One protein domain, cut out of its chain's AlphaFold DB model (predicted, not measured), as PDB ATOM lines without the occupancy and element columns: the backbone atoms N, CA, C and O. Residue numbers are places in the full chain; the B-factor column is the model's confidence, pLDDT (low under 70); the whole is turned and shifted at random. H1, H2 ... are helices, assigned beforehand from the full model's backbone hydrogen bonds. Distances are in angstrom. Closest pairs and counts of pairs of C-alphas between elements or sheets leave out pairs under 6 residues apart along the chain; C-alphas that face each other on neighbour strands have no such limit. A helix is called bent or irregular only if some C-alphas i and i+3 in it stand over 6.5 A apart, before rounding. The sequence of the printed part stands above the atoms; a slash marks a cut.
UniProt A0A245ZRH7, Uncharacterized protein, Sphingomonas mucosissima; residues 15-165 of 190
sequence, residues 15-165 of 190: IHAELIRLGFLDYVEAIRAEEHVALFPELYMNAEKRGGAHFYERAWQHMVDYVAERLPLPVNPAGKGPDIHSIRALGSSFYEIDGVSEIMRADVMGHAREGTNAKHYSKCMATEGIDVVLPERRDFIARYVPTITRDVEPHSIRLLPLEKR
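What this domain is: This is residues 15 to 165 of the 190 residues of an uncharacterized protein of Sphingomonas mucosissima (UniProt A0A245ZRH7). The model is a loose, open ring of short helices round a nearly empty middle: H4, H5, H6, H8, H1, H2 and H3 follow one another round it, with few contacts at most joints. H7 makes a corner with H8 on the outside of the ring at one end, and H9 packs on H3 at the other. A long link, residues 145 to 161, runs back from H8 to H9, and residues 75 to 80 stick out from the link between H4 and H5. The printed part has 151 residues with nine named helices, H1 to H9 in order along the chain, and no named strand, and its class is all helix. It is loose, with a radius of gyration of the C-alphas of 18.6 A and spans of 48 by 45 by 38 A.

How they stand to each other: Begin at the longest helix, H4, residues 52 to 68, which has a kink of 30 degrees near residue 59 and is only just irregular, its C-alphas 57 and 60 being 6.6 A apart. With residues 52 to 55 alone it touches H3, residues 41 to 44, where the closest C-alphas, of Leu 43 and His 54, are 5.5 A apart. H3 also touches H9, residues 162 to 165; look at the C-alphas of Glu 42 and Leu 162, the closest, 5.8 A apart. Go next to H5, residues 84 to 93: it is close to H4 but not clearly touching, about perpendicular at 79 degrees, with the closest C-alphas, of Trp 60 and Ile 84, 7.7 A apart. H6, residues 102 to 109, is close to H5 but not clearly touching, at a shallow tilt of 26 degrees, opposite ways; the closest C-alphas, of Ser 92 and Met 109, are 7.1 A apart. H8, residues 130 to 144, only just touches H6, with 3 pairs of C-alphas within 8 A, using its residues 137 to 140 alone; they are about perpendicular at 86 degrees, and the closest C-alphas, of Val 108 and Arg 137, are 7.3 A apart. H7, residues 116 to 127, and H8 touch only at the corner, and only just, with 3 pairs; the closest C-alphas, of Met 125 and Val 133, are 6.1 A apart. H7 is itself only just irregular, with C-alphas 122 and 125 6.9 A apart. H1, residues 17 to 21, is close to H8 but not clearly touching, with the closest C-alphas, of Ala 17 and Ala 142, 8.0 A apart. H1 and H2, residues 24 to 33, meet only through their link and are near each other. H2 and H3 are only just apart, at 8.2 A. In H1, H2, H5 and H6 every O i to N i+4 pair is within hydrogen-bond range; H4 has 11 of 13, H8 10 of 11 and H7 1 of 8, with 7 of 9 O i to N i+3 pairs in H7, while H3 and H9 are too short for an i to i+4 pair.

Where its parts are: Find C-alpha 52 at (96.531, 136.937, 152.512); from there H4 runs 21.7 A to C-alpha 68. H8 is 21.2 A long, H7 17.6 A, H5 14.7 A, H2 14.4 A and H6 10.3 A. H1 begins at C-alpha 17, (106.124, 149.514, 171.689), and H9 ends at C-alpha 165, (86.232, 145.116, 158.637).

The domain as a whole: The two C-alphas farthest apart, of Glu 69 and Thr 127, are 50.7 A apart. The printed part has no cut. The links H4 to H5, 15 residues, and H8 to H9, 17 residues, are long. Residues 126 to 131 stand free, as do residues 75 to 80. The mean pLDDT of the printed part is 87.0; residues 113 to 124 are under 70, and H7 has a mean of 59.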
ATOM      1  N   ILE A  15     106.518 142.388 169.780       93.88
ATOM      2  CA  ILE A  15     105.591 143.446 169.377       93.88
ATOM      3  C   ILE A  15     106.259 144.780 169.711       93.88
ATOM      4  O   ILE A  15     106.701 144.996 170.840       93.88
ATOM      5  N   HIS A  16     106.361 145.664 168.722       94.31
ATOM      6  CA  HIS A  16     106.973 146.973 168.917       94.31
ATOM      7  C   HIS A  16     106.137 147.839 169.873       94.31
ATOM      8  O   HIS A  16     104.907 147.817 169.802       94.31
ATOM      9  N   ALA A  17     106.794 148.648 170.713       95.31
ATOM     10  CA  ALA A  17     106.124 149.514 171.689       95.31
ATOM     11  C   ALA A  17     105.108 150.464 171.035       95.31
ATOM     12  O   ALA A  17     104.063 150.740 171.608       95.31
ATOM     13  N   GLU A  18     105.375 150.892 169.801       96.00
ATOM     14  CA  GLU A  18     104.455 151.749 169.051       96.00
ATOM     15  C   GLU A  18     103.136 151.057 168.686       96.00
ATOM     16  O   GLU A  18     102.082 151.677 168.745       96.00
ATOM     17  N   LEU A  19     103.157 149.757 168.374       95.50
ATOM     18  CA  LEU A  19     101.919 149.006 168.136       95.50
ATOM     19  C   LEU A  19     101.113 148.870 169.428       95.50
ATOM     20  O   LEU A  19      99.890 148.969 169.407       95.50
ATOM     21  N   ILE A  20     101.801 148.674 170.556       96.38
ATOM     22  CA  ILE A  20     101.171 148.637 171.878       96.38
ATOM     23  C   ILE A  20     100.543 149.999 172.188       96.38
ATOM     24  O   ILE A  20      99.370 150.046 172.544       96.38
ATOM     25  N   ARG A  21     101.282 151.098 171.975       96.81
ATOM     26  CA  ARG A  21     100.794 152.473 172.162       96.81
ATOM     27  C   ARG A  21      99.532 152.740 171.346       96.81
ATOM     28  O   ARG A  21      98.602 153.335 171.869       96.81
ATOM     29  N   LEU A  22      99.489 152.274 170.097       96.81
ATOM     30  CA  LEU A  22      98.348 152.435 169.190       96.81
ATOM     31  C   LEU A  22      97.158 151.503 169.499       96.81
ATOM     32  O   LEU A  22      96.186 151.499 168.747       96.81
ATOM     33  N   GLY A  23      97.208 150.718 170.582       97.12
ATOM     34  CA  GLY A  23      96.087 149.885 171.028       97.12
ATOM     35  C   GLY A  23      96.034 148.494 170.396       97.12
ATOM     36  O   GLY A  23      94.982 147.860 170.382       97.12
ATOM     37  N   PHE A  24      97.147 147.967 169.866       97.19
ATOM     38  CA  PHE A  24      97.159 146.621 169.275       97.19
ATOM     39  C   PHE A  24      96.757 145.529 170.279       97.19
ATOM     40  O   PHE A  24      96.063 144.587 169.905       97.19
ATOM     41  N   LEU A  25      97.161 145.648 171.549       97.12
ATOM     42  CA  LEU A  25      96.772 144.678 172.580       97.12
ATOM     43  C   LEU A  25      95.280 144.780 172.924       97.12
ATOM     44  O   LEU A  25      94.625 143.751 173.055       97.12
ATOM     45  N   ASP A  26      94.722 145.991 172.958       97.69
ATOM     46  CA  ASP A  26      93.281 146.196 173.140       97.69
ATOM     47  C   ASP A  26      92.486 145.585 171.981       97.69
ATOM     48  O   ASP A  26      91.424 144.996 172.179       97.69
ATOM     49  N   TYR A  27      93.024 145.666 170.759       97.25
ATOM     50  CA  TYR A  27      92.437 145.013 169.594       97.25
ATOM     51  C   TYR A  27      92.449 143.486 169.739       97.25
ATOM     52  O   TYR A  27      91.437 142.844 169.463       97.25
ATOM     53  N   VAL A  28      93.552 142.896 170.210       97.44
ATOM     54  CA  VAL A  28      93.640 141.446 170.463       97.44
ATOM     55  C   VAL A  28      92.574 141.002 171.465       97.44
ATOM     56  O   VAL A  28      91.887 140.008 171.222       97.44
ATOM     57  N   GLU A  29      92.399 141.743 172.558       97.50
ATOM     58  CA  GLU A  29      91.389 141.423 173.568       97.50
ATOM     59  C   GLU A  29      89.959 141.608 173.044       97.50
ATOM     60  O   GLU A  29      89.103 140.762 173.299       97.50
ATOM     61  N   ALA A  30      89.705 142.630 172.223       97.44
ATOM     62  CA  ALA A  30      88.406 142.815 171.579       97.44
ATOM     63  C   ALA A  30      88.053 141.650 170.632       97.44
ATOM     64  O   ALA A  30      86.923 141.168 170.637       97.44
ATOM     65  N   ILE A  31      89.022 141.148 169.859       97.69
ATOM     66  CA  ILE A  31      88.829 139.981 168.982       97.69
ATOM     67  C   ILE A  31      88.608 138.699 169.794       97.69
ATOM     68  O   ILE A  31      87.765 137.877 169.433       97.69
ATOM     69  N   ARG A  32      89.326 138.535 170.913       97.00
ATOM     70  CA  ARG A  32      89.131 137.410 171.840       97.00
ATOM     71  C   ARG A  32      87.728 137.426 172.455       97.00
ATOM     72  O   ARG A  32      87.128 136.364 172.581       97.00
ATOM     73  N   ALA A  33      87.211 138.602 172.814       97.31
ATOM     74  CA  ALA A  33      85.873 138.764 173.383       97.31
ATOM     75  C   ALA A  33      84.743 138.397 172.400       97.31
ATOM     76  O   ALA A  33      83.670 137.992 172.831       97.31
ATOM     77  N   GLU A  34      84.991 138.485 171.090       96.75
ATOM     78  CA  GLU A  34      84.096 137.978 170.036       96.75
ATOM     79  C   GLU A  34      84.313 136.483 169.716       96.75
ATOM     80  O   GLU A  34      83.782 135.972 168.731       96.75
ATOM     81  N   GLU A  35      85.114 135.777 170.524       96.69
ATOM     82  CA  GLU A  35      85.406 134.338 170.415       96.69
ATOM     83  C   GLU A  35      86.075 133.926 169.091       96.69
ATOM     84  O   GLU A  35      86.044 132.769 168.657       96.69
ATOM     85  N   HIS A  36      86.742 134.871 168.429       95.69
ATOM     86  CA  HIS A  36      87.452 134.604 167.191       95.69
ATOM     87  C   HIS A  36      88.824 133.965 167.441       95.69
ATOM     88  O   HIS A  36      89.650 134.458 168.204       95.69
ATOM     89  N   VAL A  37      89.109 132.877 166.718       92.44
ATOM     90  CA  VAL A  37      90.421 132.202 166.756       92.44
ATOM     91  C   VAL A  37      91.481 132.961 165.949       92.44
ATOM     92  O   VAL A  37      92.660 132.964 166.300       92.44
ATOM     93  N   ALA A  38      91.088 133.575 164.832       93.62
ATOM     94  CA  ALA A  38      91.992 134.355 163.993       93.62
ATOM     95  C   ALA A  38      92.026 135.815 164.457       93.62
ATOM     96  O   ALA A  38      90.973 136.396 164.689       93.62
ATOM     97  N   LEU A  39      93.218 136.422 164.499       94.69
ATOM     98  CA  LEU A  39      93.395 137.832 164.883       94.69
ATOM     99  C   LEU A  39      92.729 138.820 163.903       94.69
ATOM    100  O   LEU A  39      92.311 139.906 164.287       94.69
ATOM    101  N   PHE A  40      92.632 138.431 162.634       94.75
ATOM    102  CA  PHE A  40      91.939 139.172 161.577       94.75
ATOM    103  C   PHE A  40      90.862 138.257 160.975       94.75
ATOM    104  O   PHE A  40      91.080 137.657 159.912       94.75
ATOM    105  N   PRO A  41      89.750 138.023 161.698       94.94
ATOM    106  CA  PRO A  41      88.736 137.033 161.329       94.94
ATOM    107  C   PRO A  41      88.070 137.336 159.980       94.94
ATOM    108  O   PRO A  41      87.747 136.419 159.222       94.94
ATOM    109  N   GLU A  42      87.951 138.613 159.619       93.00
ATOM    110  CA  GLU A  42      87.373 139.085 158.362       93.00
ATOM    111  C   GLU A  42      88.108 138.554 157.124       93.00
ATOM    112  O   GLU A  42      87.509 138.375 156.064       93.00
ATOM    113  N   LEU A  43      89.397 138.225 157.253       93.12
ATOM    114  CA  LEU A  43      90.194 137.678 156.155       93.12
ATOM    115  C   LEU A  43      89.850 136.219 155.835       93.12
ATOM    116  O   LEU A  43      90.339 135.674 154.845       93.12
ATOM    117  N   TYR A  44      89.033 135.562 156.659       92.25
ATOM    118  CA  TYR A  44      88.703 134.141 156.532       92.25
ATOM    119  C   TYR A  44      87.219 133.876 156.260       92.25
ATOM    120  O   TYR A  44      86.826 132.713 156.226       92.25
ATOM    121  N   MET A  45      86.420 134.921 156.021       87.44
ATOM    122  CA  MET A  45      84.980 134.798 155.762       87.44
ATOM    123  C   MET A  45      84.648 134.133 154.420       87.44
ATOM    124  O   MET A  45      83.602 133.508 154.285       87.44
ATOM    125  N   ASN A  46      85.507 134.286 153.410       82.62
ATOM    126  CA  ASN A  46      85.294 133.707 152.084       82.62
ATOM    127  C   ASN A  46      86.022 132.357 151.976       82.62
ATOM    128  O   ASN A  46      87.214 132.278 152.260       82.62
ATOM    129  N   ALA A  47      85.322 131.305 151.547       80.75
ATOM    130  CA  ALA A  47      85.884 129.958 151.446       80.75
ATOM    131  C   ALA A  47      86.945 129.811 150.334       80.75
ATOM    132  O   ALA A  47      87.912 129.071 150.515       80.75
ATOM    133  N   GLU A  48      86.795 130.528 149.221       83.12
ATOM    134  CA  GLU A  48      87.681 130.471 148.050       83.12
ATOM    135  C   GLU A  48      88.963 131.284 148.257       83.12
ATOM    136  O   GLU A  48      90.057 130.856 147.888       83.12
ATOM    137  N   LYS A  49      88.840 132.471 148.866       82.44
ATOM    138  CA  LYS A  49      89.955 133.402 149.085       82.44
ATOM    139  C   LYS A  49      90.070 133.745 150.561       82.44
ATOM    140  O   LYS A  49      89.269 134.513 151.088       82.44
ATOM    141  N   ARG A  50      91.102 133.187 151.202       89.69
ATOM    142  CA  ARG A  50      91.347 133.254 152.653       89.69
ATOM    143  C   ARG A  50      92.685 133.909 152.985       89.69
ATOM    144  O   ARG A  50      93.643 133.825 152.212       89.69
ATOM    145  N   GLY A  51      92.764 134.515 154.166       89.19
ATOM    146  CA  GLY A  51      93.973 135.124 154.711       89.19
ATOM    147  C   GLY A  51      94.550 136.179 153.768       89.19
ATOM    148  O   GLY A  51      93.859 137.110 153.357       89.19
ATOM    149  N   GLY A  52      95.817 136.000 153.381       87.00
ATOM    150  CA  GLY A  52      96.531 136.937 152.512       87.00
ATOM    151  C   GLY A  52      95.835 137.195 151.172       87.00
ATOM    152  O   GLY A  52      95.780 138.339 150.738       87.00
ATOM    153  N   ALA A  53      95.241 136.176 150.541       87.88
ATOM    154  CA  ALA A  53      94.548 136.361 149.263       87.88
ATOM    155  C   ALA A  53      93.347 137.315 149.397       87.88
ATOM    156  O   ALA A  53      93.174 138.211 148.574       87.88
ATOM    157  N   HIS A  54      92.564 137.171 150.474       89.31
ATOM    158  CA  HIS A  54      91.461 138.085 150.777       89.31
ATOM    159  C   HIS A  54      91.966 139.495 151.094       89.31
ATOM    160  O   HIS A  54      91.400 140.486 150.636       89.31
ATOM    161  N   PHE A  55      93.056 139.581 151.860       90.25
ATOM    162  CA  PHE A  55      93.663 140.848 152.242       90.25
ATOM    163  C   PHE A  55      94.093 141.670 151.022       90.25
ATOM    164  O   PHE A  55      93.684 142.822 150.903       90.25
ATOM    165  N   TYR A  56      94.841 141.079 150.085       87.81
ATOM    166  CA  TYR A  56      95.313 141.783 148.888       87.81
ATOM    167  C   TYR A  56      94.177 142.240 147.967       87.81
ATOM    168  O   TYR A  56      94.238 143.334 147.412       87.81
ATOM    169  N   GLU A  57      93.143 141.419 147.789       85.50
ATOM    170  CA  GLU A  57      92.047 141.735 146.869       85.50
ATOM    171  C   GLU A  57      91.041 142.736 147.440       85.50
ATOM    172  O   GLU A  57      90.387 143.455 146.682       85.50
ATOM    173  N   ARG A  58      90.869 142.759 148.766       87.38
ATOM    174  CA  ARG A  58      89.812 143.538 149.419       87.38
ATOM    175  C   ARG A  58      90.366 144.590 150.359       87.38
ATOM    176  O   ARG A  58      90.255 145.773 150.050       87.38
ATOM    177  N   ALA A  59      90.960 144.169 151.471       88.12
ATOM    178  CA  ALA A  59      91.380 145.085 152.527       88.12
ATOM    179  C   ALA A  59      92.432 146.091 152.036       88.12
ATOM    180  O   ALA A  59      92.290 147.288 152.263       88.12
ATOM    181  N   TRP A  60      93.444 145.617 151.304       88.25
ATOM    182  CA  TRP A  60      94.487 146.470 150.741       88.25
ATOM    183  C   TRP A  60      93.935 147.479 149.737       88.25
ATOM    184  O   TRP A  60      94.234 148.661 149.849       88.25
ATOM    185  N   GLN A  61      93.100 147.033 148.792       87.75
ATOM    186  CA  GLN A  61      92.539 147.924 147.771       87.75
ATOM    187  C   GLN A  61      91.717 149.045 148.403       87.75
ATOM    188  O   GLN A  61      91.947 150.213 148.119       87.75
ATOM    189  N   HIS A  62      90.834 148.706 149.344       88.12
ATOM    190  CA  HIS A  62      90.032 149.707 150.046       88.12
ATOM    191  C   HIS A  62      90.879 150.704 150.850       88.12
ATOM    192  O   HIS A  62      90.549 151.886 150.894       88.12
ATOM    193  N   MET A  63      91.985 150.250 151.441       87.56
ATOM    194  CA  MET A  63      92.912 151.116 152.162       87.56
ATOM    195  C   MET A  63      93.682 152.051 151.222       87.56
ATOM    196  O   MET A  63      93.771 153.245 151.492       87.56
ATOM    197  N   VAL A  64      94.223 151.534 150.116       87.00
ATOM    198  CA  VAL A  64      94.989 152.342 149.154       87.00
ATOM    199  C   VAL A  64      94.103 153.346 148.438       87.00
ATOM    200  O   VAL A  64      94.512 154.496 148.320       87.00
ATOM    201  N   ASP A  65      92.898 152.951 148.022       86.94
ATOM    202  CA  ASP A  65      91.931 153.851 147.385       86.94
ATOM    203  C   ASP A  65      91.635 155.053 148.298       86.94
ATOM    204  O   ASP A  65      91.741 156.205 147.879       86.94
ATOM    205  N   TYR A  66      91.361 154.798 149.584       87.88
ATOM    206  CA  TYR A  66      91.113 155.843 150.579       87.88
ATOM    207  C   TYR A  66      92.275 156.829 150.725       87.88
ATOM    208  O   TYR A  66      92.059 158.040 150.854       87.88
ATOM    209  N   VAL A  67      93.505 156.307 150.750       88.12
ATOM    210  CA  VAL A  67      94.718 157.124 150.859       88.12
ATOM    211  C   VAL A  67      94.930 157.922 149.575       88.12
ATOM    212  O   VAL A  67      95.177 159.121 149.662       88.12
ATOM    213  N   ALA A  68      94.776 157.302 148.404       87.62
ATOM    214  CA  ALA A  68      94.963 157.940 147.100       87.62
ATOM    215  C   ALA A  68      93.986 159.103 146.853       87.62
ATOM    216  O   ALA A  68      94.338 160.070 146.184       87.62
ATOM    217  N   GLU A  69      92.778 159.046 147.425       88.62
ATOM    218  CA  GLU A  69      91.816 160.158 147.407       88.62
ATOM    219  C   GLU A  69      92.289 161.396 148.193       88.62
ATOM    220  O   GLU A  69      91.779 162.493 147.975       88.62
ATOM    221  N   ARG A  70      93.218 161.232 149.143       89.44
ATOM    222  CA  ARG A  70      93.627 162.273 150.109       89.44
ATOM    223  C   ARG A  70      95.076 162.703 149.954       89.44
ATOM    224  O   ARG A  70      95.423 163.820 150.325       89.44
ATOM    225  N   LEU A  71      95.917 161.818 149.433       87.81
ATOM    226  CA  LEU A  71      97.344 162.020 149.286       87.81
ATOM    227  C   LEU A  71      97.790 161.484 147.920       87.81
ATOM    228  O   LEU A  71      97.493 160.330 147.599       87.81
ATOM    229  N   PRO A  72      98.541 162.267 147.126       88.00
ATOM    230  CA  PRO A  72      99.154 161.750 145.911       88.00
ATOM    231  C   PRO A  72     100.107 160.603 146.254       88.00
ATOM    232  O   PRO A  72     101.077 160.778 146.994       88.00
ATOM    233  N   LEU A  73      99.835 159.422 145.699       87.06
ATOM    234  CA  LEU A  73     100.695 158.258 145.868       87.06
ATOM    235  C   LEU A  73     101.764 158.227 144.770       87.06
ATOM    236  O   LEU A  73     101.420 158.290 143.586       87.06
ATOM    237  N   PRO A  74     103.054 158.105 145.128       85.56
ATOM    238  CA  PRO A  74     104.115 158.016 144.140       85.56
ATOM    239  C   PRO A  74     103.979 156.726 143.328       85.56
ATOM    240  O   PRO A  74     103.723 155.649 143.869       85.56
ATOM    241  N   VAL A  75     104.198 156.838 142.023       87.94
ATOM    242  CA  VAL A  75     104.317 155.699 141.111       87.94
ATOM    243  C   VAL A  75     105.756 155.591 140.637       87.94
ATOM    244  O   VAL A  75     106.441 156.596 140.446       87.94
ATOM    245  N   ASN A  76     106.237 154.365 140.461       84.75
ATOM    246  CA  ASN A  76     107.546 154.156 139.854       84.75
ATOM    247  C   ASN A  76     107.505 154.491 138.341       84.75
ATOM    248  O   ASN A  76     106.420 154.647 137.775       84.75
ATOM    249  N   PRO A  77     108.657 154.547 137.643       88.44
ATOM    250  CA  PRO A  77     108.696 154.824 136.201       88.44
ATOM    251  C   PRO A  77     107.894 153.843 135.328       88.44
ATOM    252  O   PRO A  77     107.531 154.175 134.207       88.44
ATOM    253  N   ALA A  78     107.595 152.644 135.839       87.62
ATOM    254  CA  ALA A  78     106.754 151.648 135.177       87.62
ATOM    255  C   ALA A  78     105.247 151.834 135.467       87.62
ATOM    256  O   ALA A  78     104.446 150.964 135.133       87.62
ATOM    257  N   GLY A  79     104.852 152.929 136.126       84.38
ATOM    258  CA  GLY A  79     103.465 153.234 136.477       84.38
ATOM    259  C   GLY A  79     102.907 152.410 137.642       84.38
ATOM    260  O   GLY A  79     101.705 152.450 137.902       84.38
ATOM    261  N   LYS A  80     103.746 151.654 138.362       83.19
ATOM    262  CA  LYS A  80     103.321 150.841 139.507       83.19
ATOM    263  C   LYS A  80     103.329 151.684 140.787       83.19
ATOM    264  O   LYS A  80     104.373 152.214 141.170       83.19
ATOM    265  N   GLY A  81     102.175 151.769 141.450       84.44
ATOM    266  CA  GLY A  81     102.024 152.380 142.776       84.44
ATOM    267  C   GLY A  81     102.525 151.493 143.927       84.44
ATOM    268  O   GLY A  81     102.966 150.360 143.694       84.44
ATOM    269  N   PRO A  82     102.459 151.987 145.176       84.88
ATOM    270  CA  PRO A  82     102.878 151.230 146.349       84.88
ATOM    271  C   PRO A  82     102.001 149.990 146.557       84.88
ATOM    272  O   PRO A  82     100.797 150.002 146.303       84.88
ATOM    273  N   ASP A  83     102.609 148.914 147.053       86.19
ATOM    274  CA  ASP A  83     101.921 147.703 147.499       86.19
ATOM    275  C   ASP A  83     102.352 147.332 148.936       86.19
ATOM    276  O   ASP A  83     103.227 147.958 149.537       86.19
ATOM    277  N   ILE A  84     101.754 146.292 149.518       83.00
ATOM    278  CA  ILE A  84     102.144 145.799 150.854       83.00
ATOM    279  C   ILE A  84     103.620 145.387 150.913       83.00
ATOM    280  O   ILE A  84     104.256 145.486 151.964       83.00
ATOM    281  N   HIS A  85     104.189 144.921 149.798       84.62
ATOM    282  CA  HIS A  85     105.605 144.584 149.750       84.62
ATOM    283  C   HIS A  85     106.477 145.840 149.841       84.62
ATOM    284  O   HIS A  85     107.544 145.777 150.448       84.62
ATOM    285  N   SER A  86     106.005 146.992 149.355       86.94
ATOM    286  CA  SER A  86     106.667 148.286 149.555       86.94
ATOM    287  C   SER A  86     106.813 148.646 151.038       86.94
ATOM    288  O   SER A  86     107.868 149.139 151.425       86.94
ATOM    289  N   ILE A  87     105.833 148.329 151.895       87.50
ATOM    290  CA  ILE A  87     105.939 148.552 153.356       87.50
ATOM    291  C   ILE A  87     107.073 147.705 153.947       87.50
ATOM    292  O   ILE A  87     107.876 148.175 154.752       87.50
ATOM    293  N   ARG A  88     107.178 146.444 153.517       86.69
ATOM    294  CA  ARG A  88     108.261 145.549 153.940       86.69
ATOM    295  C   ARG A  88     109.624 146.007 153.410       86.69
ATOM    296  O   ARG A  88     110.610 145.894 154.134       86.69
ATOM    297  N   ALA A  89     109.688 146.503 152.176       87.75
ATOM    298  CA  ALA A  89     110.907 147.051 151.589       87.75
ATOM    299  C   ALA A  89     111.366 148.318 152.329       87.75
ATOM    300  O   ALA A  89     112.541 148.425 152.662       87.75
ATOM    301  N   LEU A  90     110.436 149.205 152.692       89.25
ATOM    302  CA  LEU A  90     110.711 150.363 153.545       89.25
ATOM    303  C   LEU A  90     111.244 149.938 154.923       89.25
ATOM    304  O   LEU A  90     112.250 150.451 155.393       89.25
ATOM    305  N   GLY A  91     110.620 148.938 155.554       89.25
ATOM    306  CA  GLY A  91     111.130 148.385 156.812       89.25
ATOM    307  C   GLY A  91     112.548 147.817 156.681       89.25
ATOM    308  O   GLY A  91     113.346 147.937 157.602       89.25
ATOM    309  N   SER A  92     112.879 147.223 155.530       88.62
ATOM    310  CA  SER A  92     114.226 146.732 155.229       88.62
ATOM    311  C   SER A  92     115.250 147.863 155.110       88.62
ATOM    312  O   SER A  92     116.369 147.694 155.590       88.62
ATOM    313  N   SER A  93     114.889 148.986 154.479       90.75
ATOM    314  CA  SER A  93     115.822 150.093 154.236       90.75
ATOM    315  C   SER A  93     116.217 150.831 155.515       90.75
ATOM    316  O   SER A  93     117.305 151.388 155.581       90.75
ATOM    317  N   PHE A  94     115.409 150.768 156.581       92.31
ATOM    318  CA  PHE A  94     115.805 151.287 157.900       92.31
ATOM    319  C   PHE A  94     117.031 150.581 158.502       92.31
ATOM    320  O   PHE A  94     117.707 151.139 159.361       92.31
ATOM    321  N   TYR A  95     117.336 149.364 158.042       91.56
ATOM    322  CA  TYR A  95     118.499 148.591 158.475       91.56
ATOM    323  C   TYR A  95     119.706 148.737 157.535       91.56
ATOM    324  O   TYR A  95     120.734 148.109 157.781       91.56
ATOM    325  N   GLU A  96     119.603 149.510 156.450       88.81
ATOM    326  CA  GLU A  96     120.686 149.736 155.479       88.81
ATOM    327  C   GLU A  96     121.617 150.855 155.957       88.81
ATOM    328  O   GLU A  96     121.777 151.889 155.316       88.81
ATOM    329  N   ILE A  97     122.198 150.643 157.137       87.31
ATOM    330  CA  ILE A  97     123.130 151.556 157.800       87.31
ATOM    331  C   ILE A  97     124.394 150.769 158.150       87.31
ATOM    332  O   ILE A  97     124.322 149.599 158.540       87.31
ATOM    333  N   ASP A  98     125.552 151.418 158.043       84.44
ATOM    334  CA  ASP A  98     126.838 150.814 158.385       84.44
ATOM    335  C   ASP A  98     126.853 150.278 159.826       84.44
ATOM    336  O   ASP A  98     126.414 150.930 160.778       84.44
ATOM    337  N   GLY A  99     127.369 149.057 159.989       82.50
ATOM    338  CA  GLY A  99     127.487 148.386 161.286       82.50
ATOM    339  C   GLY A  99     126.236 147.633 161.754       82.50
ATOM    340  O   GLY A  99     126.261 147.029 162.827       82.50
ATOM    341  N   VAL A 100     125.151 147.615 160.972       87.94
ATOM    342  CA  VAL A 100     123.980 146.776 161.263       87.94
ATOM    343  C   VAL A 100     124.292 145.301 160.991       87.94
ATOM    344  O   VAL A 100     124.750 144.929 159.914       87.94
ATOM    345  N   SER A 101     123.996 144.430 161.959       87.31
ATOM    346  CA  SER A 101     124.172 142.981 161.804       87.31
ATOM    347  C   SER A 101     123.246 142.414 160.722       87.31
ATOM    348  O   SER A 101     122.023 142.376 160.890       87.31
ATOM    349  N   GLU A 102     123.829 141.900 159.635       84.69
ATOM    350  CA  GLU A 102     123.094 141.237 158.549       84.69
ATOM    351  C   GLU A 102     122.294 140.027 159.040       84.69
ATOM    352  O   GLU A 102     121.177 139.788 158.583       84.69
ATOM    353  N   ILE A 103     122.830 139.290 160.019       82.56
ATOM    354  CA  ILE A 103     122.149 138.145 160.633       82.56
ATOM    355  C   ILE A 103     120.884 138.617 161.354       82.56
ATOM    356  O   ILE A 103     119.822 138.013 161.193       82.56
ATOM    357  N   MET A 104     120.971 139.716 162.112       86.50
ATOM    358  CA  MET A 104     119.823 140.252 162.844       86.50
ATOM    359  C   MET A 104     118.770 140.835 161.898       86.50
ATOM    360  O   MET A 104     117.576 140.571 162.059       86.50
ATOM    361  N   ARG A 105     119.208 141.543 160.850       88.56
ATOM    362  CA  ARG A 105     118.337 142.011 159.764       88.56
ATOM    363  C   ARG A 105     117.618 140.841 159.092       88.56
ATOM    364  O   ARG A 105     116.397 140.881 158.938       88.56
ATOM    365  N   ALA A 106     118.344 139.789 158.715       85.50
ATOM    366  CA  ALA A 106     117.767 138.608 158.084       85.50
ATOM    367  C   ALA A 106     116.747 137.915 158.997       85.50
ATOM    368  O   ALA A 106     115.696 137.494 158.519       85.50
ATOM    369  N   ASP A 107     116.994 137.876 160.305       84.12
ATOM    370  CA  ASP A 107     116.072 137.311 161.290       84.12
ATOM    371  C   ASP A 107     114.781 138.090 161.441       84.12
ATOM    372  O   ASP A 107     113.699 137.502 161.410       84.12
ATOM    373  N   VAL A 108     114.882 139.408 161.598       87.94
ATOM    374  CA  VAL A 108     113.709 140.267 161.759       87.94
ATOM    375  C   VAL A 108     112.869 140.239 160.483       87.94
ATOM    376  O   VAL A 108     111.656 139.983 160.516       87.94
ATOM    377  N   MET A 109     113.528 140.398 159.334       87.25
ATOM    378  CA  MET A 109     112.858 140.395 158.040       87.25
ATOM    379  C   MET A 109     112.384 138.991 157.647       87.25
ATOM    380  O   MET A 109     111.387 138.857 156.939       87.25
ATOM    381  N   GLY A 110     113.005 137.919 158.131       83.12
ATOM    382  CA  GLY A 110     112.743 136.553 157.675       83.12
ATOM    383  C   GLY A 110     113.333 136.278 156.288       83.12
ATOM    384  O   GLY A 110     112.685 135.634 155.461       83.12
ATOM    385  N   HIS A 111     114.515 136.827 156.003       83.00
ATOM    386  CA  HIS A 111     115.313 136.469 154.830       83.00
ATOM    387  C   HIS A 111     116.108 135.191 155.104       83.00
ATOM    388  O   HIS A 111     116.426 134.868 156.250       83.00
ATOM    389  N   ALA A 112     116.418 134.441 154.045       73.56
ATOM    390  CA  ALA A 112     117.361 133.343 154.173       73.56
ATOM    391  C   ALA A 112     118.730 133.919 154.551       73.56
ATOM    392  O   ALA A 112     119.154 134.927 153.994       73.56
ATOM    393  N   ARG A 113     119.399 133.285 155.511       69.88
ATOM    394  CA  ARG A 113     120.762 133.654 155.880       69.88
ATOM    395  C   ARG A 113     121.747 133.008 154.912       69.88
ATOM    396  O   ARG A 113     121.594 131.828 154.582       69.88
ATOM    397  N   GLU A 114     122.770 133.751 154.520       62.72
ATOM    398  CA  GLU A 114     123.845 133.262 153.657       62.72
ATOM    399  C   GLU A 114     125.102 132.930 154.482       62.72
ATOM    400  O   GLU A 114     125.355 133.523 155.528       62.72
ATOM    401  N   GLY A 115     125.870 131.924 154.047       59.34
ATOM    402  CA  GLY A 115     127.086 131.466 154.736       59.34
ATOM    403  C   GLY A 115     126.885 130.403 155.833       59.34
ATOM    404  O   GLY A 115     125.789 130.176 156.351       59.34
ATOM    405  N   THR A 116     127.970 129.697 156.175       53.94
ATOM    406  CA  THR A 116     127.966 128.569 157.129       53.94
ATOM    407  C   THR A 116     127.748 129.037 158.571       53.94
ATOM    408  O   THR A 116     126.882 128.499 159.256       53.94
ATOM    409  N   ASN A 117     128.433 130.103 159.006       51.47
ATOM    410  CA  ASN A 117     128.340 130.643 160.373       51.47
ATOM    411  C   ASN A 117     126.959 131.235 160.693       51.47
ATOM    412  O   ASN A 117     126.438 131.046 161.792       51.47
ATOM    413  N   ALA A 118     126.305 131.866 159.716       52.22
ATOM    414  CA  ALA A 118     124.981 132.448 159.904       52.22
ATOM    415  C   ALA A 118     123.902 131.385 160.171       52.22
ATOM    416  O   ALA A 118     122.910 131.674 160.833       52.22
ATOM    417  N   LYS A 119     124.090 130.128 159.743       52.03
ATOM    418  CA  LYS A 119     123.172 129.023 160.078       52.03
ATOM    419  C   LYS A 119     123.243 128.629 161.560       52.03
ATOM    420  O   LYS A 119     122.237 128.171 162.100       52.03
ATOM    421  N   HIS A 120     124.367 128.854 162.245       47.53
ATOM    422  CA  HIS A 120     124.529 128.499 163.662       47.53
ATOM    423  C   HIS A 120     123.709 129.391 164.600       47.53
ATOM    424  O   HIS A 120     123.126 128.879 165.550       47.53
ATOM    425  N   TYR A 121     123.509 130.671 164.266       51.44
ATOM    426  CA  TYR A 121     122.634 131.573 165.032       51.44
ATOM    427  C   TYR A 121     121.156 131.132 165.032       51.44
ATOM    428  O   TYR A 121     120.335 131.674 165.761       51.44
ATOM    429  N   SER A 122     120.764 130.174 164.175       53.84
ATOM    430  CA  SER A 122     119.396 129.618 164.142       53.84
ATOM    431  C   SER A 122     119.130 128.840 165.429       53.84
ATOM    432  O   SER A 122     118.006 128.759 165.916       53.84
ATOM    433  N   LYS A 123     120.216 128.343 166.030       60.75
ATOM    434  CA  LYS A 123     120.220 127.686 167.322       60.75
ATOM    435  C   LYS A 123     120.288 128.668 168.487       60.75
ATOM    436  O   LYS A 123     120.088 128.198 169.588       60.75
ATOM    437  N   CYS A 124     120.489 129.977 168.288       66.75
ATOM    438  CA  CYS A 124     120.586 130.935 169.403       66.75
ATOM    439  C   CYS A 124     119.329 130.894 170.288       66.75
ATOM    440  O   CYS A 124     119.413 130.766 171.499       66.75
ATOM    441  N   MET A 125     118.140 130.825 169.680       72.31
ATOM    442  CA  MET A 125     116.895 130.637 170.439       72.31
ATOM    443  C   MET A 125     116.814 129.277 171.158       72.31
ATOM    444  O   MET A 125     116.105 129.159 172.150       72.31
ATOM    445  N   ALA A 126     117.515 128.255 170.660       70.06
ATOM    446  CA  ALA A 126     117.602 126.935 171.283       70.06
ATOM    447  C   ALA A 126     118.725 126.828 172.335       70.06
ATOM    448  O   ALA A 126     118.649 125.941 173.178       70.06
ATOM    449  N   THR A 127     119.751 127.685 172.286       75.00
ATOM    450  CA  THR A 127     120.900 127.679 173.209       75.00
ATOM    451  C   THR A 127     120.748 128.704 174.325       75.00
ATOM    452  O   THR A 127     120.915 128.350 175.483       75.00
ATOM    453  N   GLU A 128     120.378 129.940 173.988       78.19
ATOM    454  CA  GLU A 128     120.230 131.066 174.927       78.19
ATOM    455  C   GLU A 128     118.783 131.241 175.409       78.19
ATOM    456  O   GLU A 128     118.509 131.922 176.395       78.19
ATOM    457  N   GLY A 129     117.827 130.620 174.714       81.69
ATOM    458  CA  GLY A 129     116.411 130.707 175.043       81.69
ATOM    459  C   GLY A 129     115.709 131.942 174.472       81.69
ATOM    460  O   GLY A 129     116.298 132.882 173.934       81.69
ATOM    461  N   ILE A 130     114.379 131.917 174.549       83.81
ATOM    462  CA  ILE A 130     113.517 132.968 173.998       83.81
ATOM    463  C   ILE A 130     113.646 134.299 174.754       83.81
ATOM    464  O   ILE A 130     113.545 135.358 174.132       83.81
ATOM    465  N   ASP A 131     113.909 134.231 176.058       86.38
ATOM    466  CA  ASP A 131     113.954 135.385 176.958       86.38
ATOM    467  C   ASP A 131     115.209 136.245 176.769       86.38
ATOM    468  O   ASP A 131     115.228 137.388 177.205       86.38
ATOM    469  N   VAL A 132     116.222 135.735 176.063       85.81
ATOM    470  CA  VAL A 132     117.402 136.505 175.637       85.81
ATOM    471  C   VAL A 132     117.190 137.065 174.229       85.81
ATOM    472  O   VAL A 132     117.327 138.263 173.987       85.81
ATOM    473  N   VAL A 133     116.754 136.214 173.297       86.06
ATOM    474  CA  VAL A 133     116.644 136.575 171.874       86.06
ATOM    475  C   VAL A 133     115.549 137.613 171.600       86.06
ATOM    476  O   VAL A 133     115.692 138.444 170.700       86.06
ATOM    477  N   LEU A 134     114.418 137.570 172.316       89.88
ATOM    478  CA  LEU A 134     113.334 138.528 172.080       89.88
ATOM    479  C   LEU A 134     113.676 139.953 172.540       89.88
ATOM    480  O   LEU A 134     113.407 140.866 171.755       89.88
ATOM    481  N   PRO A 135     114.266 140.181 173.730       92.06
ATOM    482  CA  PRO A 135     114.780 141.498 174.101       92.06
ATOM    483  C   PRO A 135     115.813 142.048 173.119       92.06
ATOM    484  O   PRO A 135     115.663 143.185 172.685       92.06
ATOM    485  N   GLU A 136     116.779 141.241 172.669       90.94
ATOM    486  CA  GLU A 136     117.763 141.686 171.669       90.94
ATOM    487  C   GLU A 136     117.092 142.144 170.369       90.94
ATOM    488  O   GLU A 136     117.372 143.225 169.850       90.94
ATOM    489  N   ARG A 137     116.137 141.354 169.858       91.56
ATOM    490  CA  ARG A 137     115.347 141.725 168.672       91.56
ATOM    491  C   ARG A 137     114.515 142.976 168.909       91.56
ATOM    492  O   ARG A 137     114.357 143.775 167.991       91.56
ATOM    493  N   ARG A 138     113.952 143.137 170.107       94.06
ATOM    494  CA  ARG A 138     113.130 144.298 170.468       94.06
ATOM    495  C   ARG A 138     113.988 145.549 170.422       94.06
ATOM    496  O   ARG A 138     113.593 146.514 169.777       94.06
ATOM    497  N   ASP A 139     115.151 145.502 171.059       94.12
ATOM    498  CA  ASP A 139     116.070 146.632 171.155       94.12
ATOM    499  C   ASP A 139     116.650 146.975 169.780       94.12
ATOM    500  O   ASP A 139     116.742 148.145 169.419       94.12
ATOM    501  N   PHE A 140     116.934 145.961 168.958       94.06
ATOM    502  CA  PHE A 140     117.316 146.147 167.561       94.06
ATOM    503  C   PHE A 140     116.232 146.870 166.749       94.06
ATOM    504  O   PHE A 140     116.516 147.877 166.105       94.06
ATOM    505  N   ILE A 141     114.985 146.391 166.788       93.75
ATOM    506  CA  ILE A 141     113.879 147.021 166.052       93.75
ATOM    507  C   ILE A 141     113.660 148.452 166.559       93.75
ATOM    508  O   ILE A 141     113.581 149.368 165.747       93.75
ATOM    509  N   ALA A 142     113.623 148.659 167.878       93.88
ATOM    510  CA  ALA A 142     113.402 149.972 168.485       93.88
ATOM    511  C   ALA A 142     114.511 150.982 168.158       93.88
ATOM    512  O   ALA A 142     114.249 152.179 168.060       93.88
ATOM    513  N   ARG A 143     115.750 150.511 167.978       94.25
ATOM    514  CA  ARG A 143     116.889 151.362 167.627       94.25
ATOM    515  C   ARG A 143     116.821 151.883 166.193       94.25
ATOM    516  O   ARG A 143     117.208 153.024 165.960       94.25
ATOM    517  N   TYR A 144     116.407 151.043 165.245       94.00
ATOM    518  CA  TYR A 144     116.535 151.348 163.816       94.00
ATOM    519  C   TYR A 144     115.218 151.736 163.143       94.00
ATOM    520  O   TYR A 144     115.242 152.477 162.166       94.00
ATOM    521  N   VAL A 145     114.068 151.272 163.639       93.06
ATOM    522  CA  VAL A 145     112.771 151.600 163.039       93.06
ATOM    523  C   VAL A 145     112.261 152.932 163.597       93.06
ATOM    524  O   VAL A 145     111.951 153.016 164.787       93.06
ATOM    525  N   PRO A 146     112.121 153.980 162.765       93.62
ATOM    526  CA  PRO A 146     111.619 155.264 163.225       93.62
ATOM    527  C   PRO A 146     110.137 155.187 163.603       93.62
ATOM    528  O   PRO A 146     109.326 154.527 162.949       93.62
ATOM    529  N   THR A 147     109.757 155.937 164.636       94.31
ATOM    530  CA  THR A 147     108.353 156.122 165.025       94.31
ATOM    531  C   THR A 147     107.677 157.141 164.106       94.31
ATOM    532  O   THR A 147     107.613 158.327 164.424       94.31
ATOM    533  N   ILE A 148     107.182 156.677 162.957       92.19
ATOM    534  CA  ILE A 148     106.502 157.514 161.948       92.19
ATOM    535  C   ILE A 148     105.058 157.892 162.314       92.19
ATOM    536  O   ILE A 148     104.423 158.634 161.583       92.19
ATOM    537  N   THR A 149     104.541 157.364 163.422       94.31
ATOM    538  CA  THR A 149     103.168 157.560 163.917       94.31
ATOM    539  C   THR A 149     103.123 158.384 165.204       94.31
ATOM    540  O   THR A 149     102.130 158.349 165.924       94.31
ATOM    541  N   ARG A 150     104.198 159.112 165.532       93.69
ATOM    542  CA  ARG A 150     104.324 159.888 166.782       93.69
ATOM    543  C   ARG A 150     103.182 160.890 166.982       93.69
ATOM    544  O   ARG A 150     102.795 161.154 168.111       93.69
ATOM    545  N   ASP A 151     102.696 161.449 165.888       95.00
ATOM    546  CA  ASP A 151     101.611 162.420 165.771       95.00
ATOM    547  C   ASP A 151     100.213 161.779 165.729       95.00
ATOM    548  O   ASP A 151      99.202 162.480 165.738       95.00
ATOM    549  N   VAL A 152     100.137 160.448 165.705       94.69
ATOM    550  CA  VAL A 152      98.878 159.710 165.771       94.69
ATOM    551  C   VAL A 152      98.526 159.457 167.230       94.69
ATOM    552  O   VAL A 152      99.187 158.674 167.923       94.69
ATOM    553  N   GLU A 153      97.455 160.095 167.685       95.12
ATOM    554  CA  GLU A 153      96.879 159.840 169.001       95.12
ATOM    555  C   GLU A 153      96.200 158.461 169.039       95.12
ATOM    556  O   GLU A 153      95.468 158.103 168.108       95.12
ATOM    557  N   PRO A 154      96.418 157.667 170.100       95.12
ATOM    558  CA  PRO A 154      95.740 156.394 170.247       95.12
ATOM    559  C   PRO A 154      94.243 156.620 170.468       95.12
ATOM    560  O   PRO A 154      93.815 157.584 171.105       95.12
ATOM    561  N   HIS A 155      93.429 155.708 169.948       92.50
ATOM    562  CA  HIS A 155      91.982 155.778 170.086       92.50
ATOM    563  C   HIS A 155      91.430 154.443 170.564       92.50
ATOM    564  O   HIS A 155      91.938 153.386 170.190       92.50
ATOM    565  N   SER A 156      90.372 154.485 171.375       93.94
ATOM    566  CA  SER A 156      89.729 153.266 171.862       93.94
ATOM    567  C   SER A 156      89.260 152.400 170.697       93.94
ATOM    568  O   SER A 156      88.633 152.894 169.754       93.94
ATOM    569  N   ILE A 157      89.527 151.099 170.790       93.81
ATOM    570  CA  ILE A 157      89.147 150.138 169.759       93.81
ATOM    571  C   ILE A 157      87.623 150.069 169.646       93.81
ATOM    572  O   ILE A 157      86.911 149.837 170.621       93.81
ATOM    573  N   ARG A 158      87.124 150.258 168.423       92.12
ATOM    574  CA  ARG A 158      85.717 150.073 168.059       92.12
ATOM    575  C   ARG A 158      85.652 149.134 166.872       92.12
ATOM    576  O   ARG A 158      85.926 149.532 165.739       92.12
ATOM    577  N   LEU A 159      85.320 147.878 167.138       92.50
ATOM    578  CA  LEU A 159      85.196 146.888 166.083       92.50
ATOM    579  C   LEU A 159      83.948 147.174 165.243       92.50
ATOM    580  O   LEU A 159      82.846 147.355 165.757       92.50
ATOM    581  N   LEU A 160      84.126 147.205 163.926       92.06
ATOM    582  CA  LEU A 160      83.000 147.194 162.998       92.06
ATOM    583  C   LEU A 160      82.359 145.798 162.974       92.06
ATOM    584  O   LEU A 160      83.036 144.819 163.304       92.06
ATOM    585  N   PRO A 161      81.107 145.669 162.499       92.81
ATOM    586  CA  PRO A 161      80.564 144.375 162.099       92.81
ATOM    587  C   PRO A 161      81.545 143.620 161.194       92.81
ATOM    588  O   PRO A 161      82.205 144.234 160.345       92.81
ATOM    589  N   LEU A 162      81.670 142.309 161.402       91.75
ATOM    590  CA  LEU A 162      82.712 141.473 160.801       91.75
ATOM    591  C   LEU A 162      82.794 141.640 159.272       91.75
ATOM    592  O   LEU A 162      83.874 141.833 158.717       91.75
ATOM    593  N   GLU A 163      81.647 141.690 158.596       88.38
ATOM    594  CA  GLU A 163      81.509 141.850 157.145       88.38
ATOM    595  C   GLU A 163      81.973 143.214 156.599       88.38
ATOM    596  O   GLU A 163      82.098 143.401 155.382       88.38
ATOM    597  N   LYS A 164      82.228 144.181 157.486       89.44
ATOM    598  CA  LYS A 164      82.678 145.539 157.147       89.44
ATOM    599  C   LYS A 164      84.164 145.771 157.427       89.44
ATOM    600  O   LYS A 164      84.719 146.728 156.890       89.44
ATOM    601  N   ARG A 165      84.831 144.911 158.206       89.88
ATOM    602  CA  ARG A 165      86.232 145.116 158.637       89.88
ATOM    603  C   ARG A 165      87.240 145.097 157.486       89.88
ATOM    604  O   ARG A 165      88.153 145.910 157.470       89.88
TER     605      ARG A 165